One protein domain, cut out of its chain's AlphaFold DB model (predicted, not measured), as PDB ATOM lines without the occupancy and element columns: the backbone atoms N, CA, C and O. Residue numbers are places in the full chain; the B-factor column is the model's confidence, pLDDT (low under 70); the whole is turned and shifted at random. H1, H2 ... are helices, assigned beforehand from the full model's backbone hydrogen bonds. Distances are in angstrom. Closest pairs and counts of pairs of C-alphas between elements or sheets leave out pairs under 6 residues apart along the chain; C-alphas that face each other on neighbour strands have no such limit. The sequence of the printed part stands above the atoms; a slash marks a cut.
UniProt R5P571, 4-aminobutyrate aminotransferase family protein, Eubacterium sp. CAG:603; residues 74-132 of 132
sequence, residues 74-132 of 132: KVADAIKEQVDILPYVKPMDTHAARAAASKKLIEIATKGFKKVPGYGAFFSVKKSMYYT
ATOM      1  N   LYS A  74     -26.291  14.795  22.815       95.69
ATOM      2  CA  LYS A  74     -25.116  13.912  22.912       95.69
ATOM      3  C   LYS A  74     -25.477  12.483  23.337       95.69
ATOM      4  O   LYS A  74     -24.875  11.531  22.856       95.69
ATOM      5  N   VAL A  75     -26.446  12.332  24.244       96.00
ATOM      6  CA  VAL A  75     -26.924  11.014  24.691       96.00
ATOM      7  C   VAL A  75     -27.766  10.364  23.599       96.00
ATOM      8  O   VAL A  75     -27.560   9.194  23.294       96.00
ATOM      9  N   ALA A  76     -28.670  11.127  22.976       95.19
ATOM     10  CA  ALA A  76     -29.509  10.632  21.888       95.19
ATOM     11  C   ALA A  76     -28.679  10.144  20.687       95.19
ATOM     12  O   ALA A  76     -28.948   9.064  20.166       95.19
ATOM     13  N   ASP A  77     -27.656  10.899  20.280       96.31
ATOM     14  CA  ASP A  77     -26.758  10.519  19.185       96.31
ATOM     15  C   ASP A  77     -25.978   9.236  19.527       96.31
ATOM     16  O   ASP A  77     -25.954   8.305  18.730       96.31
ATOM     17  N   ALA A  78     -25.429   9.126  20.744       96.25
ATOM     18  CA  ALA A  78     -24.700   7.930  21.178       96.25
ATOM     19  C   ALA A  78     -25.582   6.666  21.232       96.25
ATOM     20  O   ALA A  78     -25.110   5.569  20.938       96.25
ATOM     21  N   ILE A  79     -26.862   6.805  21.604       95.94
ATOM     22  CA  ILE A  79     -27.827   5.696  21.558       95.94
ATOM     23  C   ILE A  79     -28.083   5.280  20.106       95.94
ATOM     24  O   ILE A  79     -28.036   4.087  19.821       95.94
ATOM     25  N   LYS A  80     -28.315   6.236  19.195       95.12
ATOM     26  CA  LYS A  80     -28.537   5.952  17.765       95.12
ATOM     27  C   LYS A  80     -27.352   5.211  17.148       95.12
ATOM     28  O   LYS A  80     -27.539   4.133  16.601       95.12
ATOM     29  N   GLU A  81     -26.138   5.730  17.338       96.56
ATOM     30  CA  GLU A  81     -24.911   5.080  16.863       96.56
ATOM     31  C   GLU A  81     -24.777   3.649  17.406       96.56
ATOM     32  O   GLU A  81     -24.427   2.726  16.675       96.56
ATOM     33  N   GLN A  82     -25.074   3.435  18.693       96.25
ATOM     34  CA  GLN A  82     -24.993   2.102  19.285       96.25
ATOM     35  C   GLN A  82     -26.066   1.151  18.742       96.25
ATOM     36  O   GLN A  82     -25.776  -0.033  18.587       96.25
ATOM     37  N   VAL A  83     -27.277   1.635  18.453       96.00
ATOM     38  CA  VAL A  83     -28.355   0.834  17.851       96.00
ATOM     39  C   VAL A  83     -27.968   0.356  16.453       96.00
ATOM     40  O   VAL A  83     -28.187  -0.816  16.153       96.00
ATOM     41  N   ASP A  84     -27.327   1.210  15.649       95.94
ATOM     42  CA  ASP A  84     -26.843   0.846  14.310       95.94
ATOM     43  C   ASP A  84     -25.711  -0.201  14.356       95.94
ATOM     44  O   ASP A  84     -25.558  -1.002  13.435       95.94
ATOM     45  N   ILE A  85     -24.921  -0.224  15.437       96.06
ATOM     46  CA  ILE A  85     -23.816  -1.179  15.627       96.06
ATOM     47  C   ILE A  85     -24.302  -2.511  16.214       96.06
ATOM     48  O   ILE A  85     -23.973  -3.583  15.709       96.06
ATOM     49  N   LEU A  86     -25.000  -2.457  17.349       94.94
ATOM     50  CA  LEU A  86     -25.491  -3.620  18.083       94.94
ATOM     51  C   LEU A  86     -26.649  -3.183  18.998       94.94
ATOM     52  O   LEU A  86     -26.385  -2.640  20.079       94.94
ATOM     53  N   PRO A  87     -27.911  -3.451  18.614       93.12
ATOM     54  CA  PRO A  87     -29.077  -3.017  19.381       93.12
ATOM     55  C   PRO A  87     -29.283  -3.836  20.660       93.12
ATOM     56  O   PRO A  87     -29.777  -3.312  21.657       93.12
ATOM     57  N   TYR A  88     -28.906  -5.118  20.653       93.88
ATOM     58  CA  TYR A  88     -29.063  -6.008  21.800       93.88
ATOM     59  C   TYR A  88     -28.164  -7.249  21.695       93.88
ATOM     60  O   TYR A  88     -27.962  -7.792  20.612       93.88
ATOM     61  N   VAL A  89     -27.674  -7.730  22.840       92.62
ATOM     62  CA  VAL A  89     -27.042  -9.047  23.000       92.62
ATOM     63  C   VAL A  89     -27.297  -9.565  24.419       92.62
ATOM     64  O   VAL A  89     -27.492  -8.777  25.347       92.62
ATOM     65  N   LYS A  90     -27.302 -10.891  24.610       88.62
ATOM     66  CA  LYS A  90     -27.531 -11.494  25.931       88.62
ATOM     67  C   LYS A  90     -26.424 -11.106  26.936       88.62
ATOM     68  O   LYS A  90     -25.260 -11.005  26.546       88.62
ATOM     69  N   PRO A  91     -26.722 -10.991  28.247       86.69
ATOM     70  CA  PRO A  91     -25.761 -10.504  29.251       86.69
ATOM     71  C   PRO A  91     -24.482 -11.337  29.446       86.69
ATOM     72  O   PRO A  91     -23.529 -10.847  30.058       86.69
ATOM     73  N   MET A  92     -24.481 -12.592  28.981       88.19
ATOM     74  CA  MET A  92     -23.337 -13.509  29.086       88.19
ATOM     75  C   MET A  92     -22.262 -13.258  28.024       88.19
ATOM     76  O   MET A  92     -21.131 -13.703  28.207       88.19
ATOM     77  N   ASP A  93     -22.593 -12.541  26.949       92.50
ATOM     78  CA  ASP A  93     -21.639 -12.205  25.895       92.50
ATOM     79  C   ASP A  93     -20.946 -10.859  26.176       92.50
ATOM     80  O   ASP A  93     -21.337 -10.077  27.051       92.50
ATOM     81  N   THR A  94     -19.880 -10.574  25.425       92.44
ATOM     82  CA  THR A  94     -19.089  -9.344  25.576       92.44
ATOM     83  C   THR A  94     -19.259  -8.420  24.374       92.44
ATOM     84  O   THR A  94     -19.439  -8.873  23.249       92.44
ATOM     85  N   HIS A  95     -19.206  -7.107  24.614       93.31
ATOM     86  CA  HIS A  95     -19.274  -6.083  23.572       93.31
ATOM     87  C   HIS A  95     -18.575  -4.795  24.027       93.31
ATOM     88  O   HIS A  95     -18.356  -4.568  25.225       93.31
ATOM     89  N   ALA A  96     -18.229  -3.937  23.064       94.50
ATOM     90  CA  ALA A  96     -17.407  -2.749  23.294       94.50
ATOM     91  C   ALA A  96     -18.014  -1.780  24.328       94.50
ATOM     92  O   ALA A  96     -17.313  -1.349  25.246       94.50
ATOM     93  N   ALA A  97     -19.317  -1.488  24.233       93.00
ATOM     94  CA  ALA A  97     -19.995  -0.578  25.161       93.00
ATOM     95  C   ALA A  97     -19.936  -1.068  26.621       93.00
ATOM     96  O   ALA A  97     -19.616  -0.285  27.516       93.00
ATOM     97  N   ARG A  98     -20.132  -2.375  26.861       91.94
ATOM     98  CA  ARG A  98     -20.013  -2.980  28.198       91.94
ATOM     99  C   ARG A  98     -18.607  -2.838  28.759       91.94
ATOM    100  O   ARG A  98     -18.459  -2.465  29.924       91.94
ATOM    101  N   ALA A  99     -17.583  -3.137  27.961       93.56
ATOM    102  CA  ALA A  99     -16.192  -3.039  28.396       93.56
ATOM    103  C   ALA A  99     -15.825  -1.595  28.777       93.56
ATOM    104  O   ALA A  99     -15.292  -1.350  29.862       93.56
ATOM    105  N   ALA A 100     -16.178  -0.630  27.921       94.81
ATOM    106  CA  ALA A 100     -15.910   0.786  28.146       94.81
ATOM    107  C   ALA A 100     -16.656   1.337  29.374       94.81
ATOM    108  O   ALA A 100     -16.045   1.993  30.220       94.81
ATOM    109  N   ALA A 101     -17.951   1.029  29.516       92.81
ATOM    110  CA  ALA A 101     -18.749   1.457  30.663       92.81
ATOM    111  C   ALA A 101     -18.244   0.853  31.980       92.81
ATOM    112  O   ALA A 101     -18.048   1.580  32.952       92.81
ATOM    113  N   SER A 102     -17.951  -0.451  32.003       92.75
ATOM    114  CA  SER A 102     -17.448  -1.131  33.204       92.75
ATOM    115  C   SER A 102     -16.123  -0.533  33.673       92.75
ATOM    116  O   SER A 102     -15.964  -0.238  34.856       92.75
ATOM    117  N   LYS A 103     -15.188  -0.287  32.745       94.50
ATOM    118  CA  LYS A 103     -13.916   0.375  33.061       94.50
ATOM    119  C   LYS A 103     -14.151   1.768  33.643       94.50
ATOM    120  O   LYS A 103     -13.601   2.096  34.689       94.50
ATOM    121  N   LYS A 104     -15.007   2.563  32.996       94.94
ATOM    122  CA  LYS A 104     -15.305   3.933  33.417       94.94
ATOM    123  C   LYS A 104     -15.939   3.996  34.808       94.94
ATOM    124  O   LYS A 104     -15.601   4.892  35.573       94.94
ATOM    125  N   LEU A 105     -16.818   3.049  35.135       93.56
ATOM    126  CA  LEU A 105     -17.440   2.935  36.454       93.56
ATOM    127  C   LEU A 105     -16.413   2.606  37.543       93.56
ATOM    128  O   LEU A 105     -16.435   3.221  38.602       93.56
ATOM    129  N   ILE A 106     -15.477   1.690  37.279       94.75
ATOM    130  CA  ILE A 106     -14.404   1.374  38.236       94.75
ATOM    131  C   ILE A 106     -13.458   2.563  38.442       94.75
ATOM    132  O   ILE A 106     -13.028   2.796  39.565       94.75
ATOM    133  N   GLU A 107     -13.174   3.347  37.398       94.81
ATOM    134  CA  GLU A 107     -12.342   4.558  37.507       94.81
ATOM    135  C   GLU A 107     -12.945   5.643  38.415       94.81
ATOM    136  O   GLU A 107     -12.194   6.423  38.996       94.81
ATOM    137  N   ILE A 108     -14.278   5.729  38.510       95.19
ATOM    138  CA  ILE A 108     -14.971   6.731  39.341       95.19
ATOM    139  C   ILE A 108     -15.375   6.200  40.719       95.19
ATOM    140  O   ILE A 108     -15.694   6.988  41.607       95.19
ATOM    141  N   ALA A 109     -15.416   4.877  40.889       93.12
ATOM    142  CA  ALA A 109     -15.801   4.251  42.142       93.12
ATOM    143  C   ALA A 109     -14.758   4.513  43.240       93.12
ATOM    144  O   ALA A 109     -13.579   4.760  42.981       93.12
ATOM    145  N   THR A 110     -15.192   4.431  44.497       89.19
ATOM    146  CA  THR A 110     -14.283   4.544  45.640       89.19
ATOM    147  C   THR A 110     -13.299   3.368  45.688       89.19
ATOM    148  O   THR A 110     -13.477   2.325  45.051       89.19
ATOM    149  N   LYS A 111     -12.210   3.529  46.450       89.25
ATOM    150  CA  LYS A 111     -11.187   2.484  46.593       89.25
ATOM    151  C   LYS A 111     -11.818   1.175  47.089       89.25
ATOM    152  O   LYS A 111     -12.573   1.178  48.054       89.25
ATOM    153  N   GLY A 112     -11.465   0.062  46.445       87.88
ATOM    154  CA  GLY A 112     -11.915  -1.287  46.816       87.88
ATOM    155  C   GLY A 112     -12.866  -1.940  45.809       87.88
ATOM    156  O   GLY A 112     -12.906  -3.168  45.732       87.88
ATOM    157  N   PHE A 113     -13.555  -1.160  44.971       90.94
ATOM    158  CA  PHE A 113     -14.385  -1.702  43.891       90.94
ATOM    159  C   PHE A 113     -13.525  -2.203  42.723       90.94
ATOM    160  O   PHE A 113     -12.629  -1.507  42.251       90.94
ATOM    161  N   LYS A 114     -13.789  -3.432  42.252       90.81
ATOM    162  CA  LYS A 114     -13.002  -4.081  41.178       90.81
ATOM    163  C   LYS A 114     -13.825  -4.638  40.014       90.81
ATOM    164  O   LYS A 114     -13.256  -4.940  38.970       90.81
ATOM    165  N   LYS A 115     -15.135  -4.834  40.182       88.69
ATOM    166  CA  LYS A 115     -16.022  -5.431  39.171       88.69
ATOM    167  C   LYS A 115     -17.391  -4.753  39.192       88.69
ATOM    168  O   LYS A 115     -17.816  -4.274  40.239       88.69
ATOM    169  N   VAL A 116     -18.069  -4.761  38.045       87.88
ATOM    170  CA  VAL A 116     -19.434  -4.246  37.867       87.88
ATOM    171  C   VAL A 116     -20.357  -5.409  37.478       87.88
ATOM    172  O   VAL A 116     -19.982  -6.192  36.598       87.88
ATOM    173  N   PRO A 117     -21.541  -5.563  38.102       80.69
ATOM    174  CA  PRO A 117     -22.527  -6.564  37.699       80.69
ATOM    175  C   PRO A 117     -23.033  -6.339  36.269       80.69
ATOM    176  O   PRO A 117     -23.307  -5.218  35.850       80.69
ATOM    177  N   GLY A 118     -23.198  -7.428  35.520       67.19
ATOM    178  CA  GLY A 118     -23.508  -7.398  34.090       67.19
ATOM    179  C   GLY A 118     -24.975  -7.209  33.699       67.19
ATOM    180  O   GLY A 118     -25.273  -7.375  32.522       67.19
ATOM    181  N   TYR A 119     -25.870  -6.926  34.648       58.84
ATOM    182  CA  TYR A 119     -27.322  -6.846  34.421       58.84
ATOM    183  C   TYR A 119     -27.824  -5.448  34.008       58.84
ATOM    184  O   TYR A 119     -29.022  -5.256  33.842       58.84
ATOM    185  N   GLY A 120     -26.929  -4.474  33.816       51.47
ATOM    186  CA  GLY A 120     -27.280  -3.148  33.305       51.47
ATOM    187  C   GLY A 120     -27.006  -3.028  31.807       51.47
ATOM    188  O   GLY A 120     -25.895  -3.310  31.355       51.47
ATOM    189  N   ALA A 121     -27.991  -2.569  31.033       43.09
ATOM    190  CA  ALA A 121     -27.733  -2.016  29.710       43.09
ATOM    191  C   ALA A 121     -26.957  -0.703  29.899       43.09
ATOM    192  O   ALA A 121     -27.521   0.312  30.301       43.09
ATOM    193  N   PHE A 122     -25.644  -0.736  29.686       44.41
ATOM    194  CA  PHE A 122     -24.805   0.452  29.784       44.41
ATOM    195  C   PHE A 122     -24.470   0.966  28.386       44.41
ATOM    196  O   PHE A 122     -23.748   0.315  27.629       44.41
ATOM    197  N   PHE A 123     -24.952   2.163  28.064       40.91
ATOM    198  CA  PHE A 123     -24.484   2.923  26.910       40.91
ATOM    199  C   PHE A 123     -23.211   3.677  27.311       40.91
ATOM    200  O   PHE A 123     -23.187   4.394  28.313       40.91
ATOM    201  N   SER A 124     -22.123   3.499  26.558       36.81
ATOM    202  CA  SER A 124     -20.883   4.247  26.776       36.81
ATOM    203  C   SER A 124     -20.876   5.483  25.884       36.81
ATOM    204  O   SER A 124     -20.789   5.365  24.667       36.81
ATOM    205  N   VAL A 125     -20.933   6.676  26.480       38.19
ATOM    206  CA  VAL A 125     -20.663   7.932  25.766       38.19
ATOM    207  C   VAL A 125     -19.163   8.224  25.881       38.19
ATOM    208  O   VAL A 125     -18.625   8.312  26.989       38.19
ATOM    209  N   LYS A 126     -18.458   8.346  24.746       33.19
ATOM    210  CA  LYS A 126     -17.008   8.623  24.712       33.19
ATOM    211  C   LYS A 126     -16.641   9.907  25.483       33.19
ATOM    212  O   LYS A 126     -17.339  10.921  25.448       33.19
ATOM    213  N   LYS A 127     -15.480   9.862  26.150       39.88
ATOM    214  CA  LYS A 127     -14.912  10.867  27.077       39.88
ATOM    215  C   LYS A 127     -14.205  12.061  26.388       39.88
ATOM    216  O   LYS A 127     -13.310  12.639  26.989       39.88
ATOM    217  N   SER A 128     -14.564  12.465  25.170       37.06
ATOM    218  CA  SER A 128     -14.036  13.710  24.577       37.06
ATOM    219  C   SER A 128     -15.181  14.689  24.347       37.06
ATOM    220  O   SER A 128     -16.053  14.394  23.543       37.06
ATOM    221  N   MET A 129     -15.204  15.788  25.107       38.16
ATOM    222  CA  MET A 129     -15.985  17.036  24.937       38.16
ATOM    223  C   MET A 129     -16.449  17.563  26.303       38.16
ATOM    224  O   MET A 129     -17.638  17.738  26.547       38.16
ATOM    225  N   TYR A 130     -15.495  17.772  27.205       39.12
ATOM    226  CA  TYR A 130     -15.624  18.741  28.291       39.12
ATOM    227  C   TYR A 130     -14.441  19.686  28.135       39.12
ATOM    228  O   TYR A 130     -13.432  19.462  28.779       39.12
ATOM    229  N   TYR A 131     -14.520  20.597  27.164       31.92
ATOM    230  CA  TYR A 131     -13.766  21.853  27.062       31.92
ATOM    231  C   TYR A 131     -14.315  22.616  25.850       31.92
ATOM    232  O   TYR A 131     -13.914  22.356  24.718       31.92
ATOM    233  N   THR A 132     -15.276  23.492  26.123       38.91
ATOM    234  CA  THR A 132     -15.319  24.897  25.689       38.91
ATOM    235  C   THR A 132     -16.029  25.650  26.795       38.91
ATOM    236  O   THR A 132     -17.121  25.163  27.174       38.91
TER     237      THR A 132
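This is residues 74 to 132 of the 132 residues of the protein "4-aminobutyrate aminotransferase family protein" of Eubacterium sp. CAG:603 (UniProt R5P571). Two helices, H1 then H2, are joined by a looping link; after H2 a long stretch with no named element, residues 109 to 132, folds back along H2, passes between the two helices near Ser 124 and runs out as a tail. Residues 107 to 112 stick out at the far end of H2. The printed part has 59 residues, is all helix in class, though under half of them are in the named helices, and has no named strand. It is flat, 38 by 35 by 13 A, and only just loose, close to compact, with a radius of gyration of the C-alphas of 12.8 A.

Look first at H1, residues 74 to 85, then at H2, residues 96 to 108: they are only just apart, their closest C-alphas 8.2 A from each other. In both helices every O i to N i+4 pair is within hydrogen-bond range.

Find C-alpha 74 at (-25.116, 13.912, 22.912); from there H1 runs 16.8 A to C-alpha 85. H2 runs 18.8 A from C-alpha 96 to C-alpha 108 at (-14.971, 6.731, 39.341).

The C-alphas of Met 92 and Thr 132, the two farthest apart, are 39.4 A apart. The printed part has no cut, and the link from H1 to H2 is short. Look at residues 118 to 132 for pLDDT under 70.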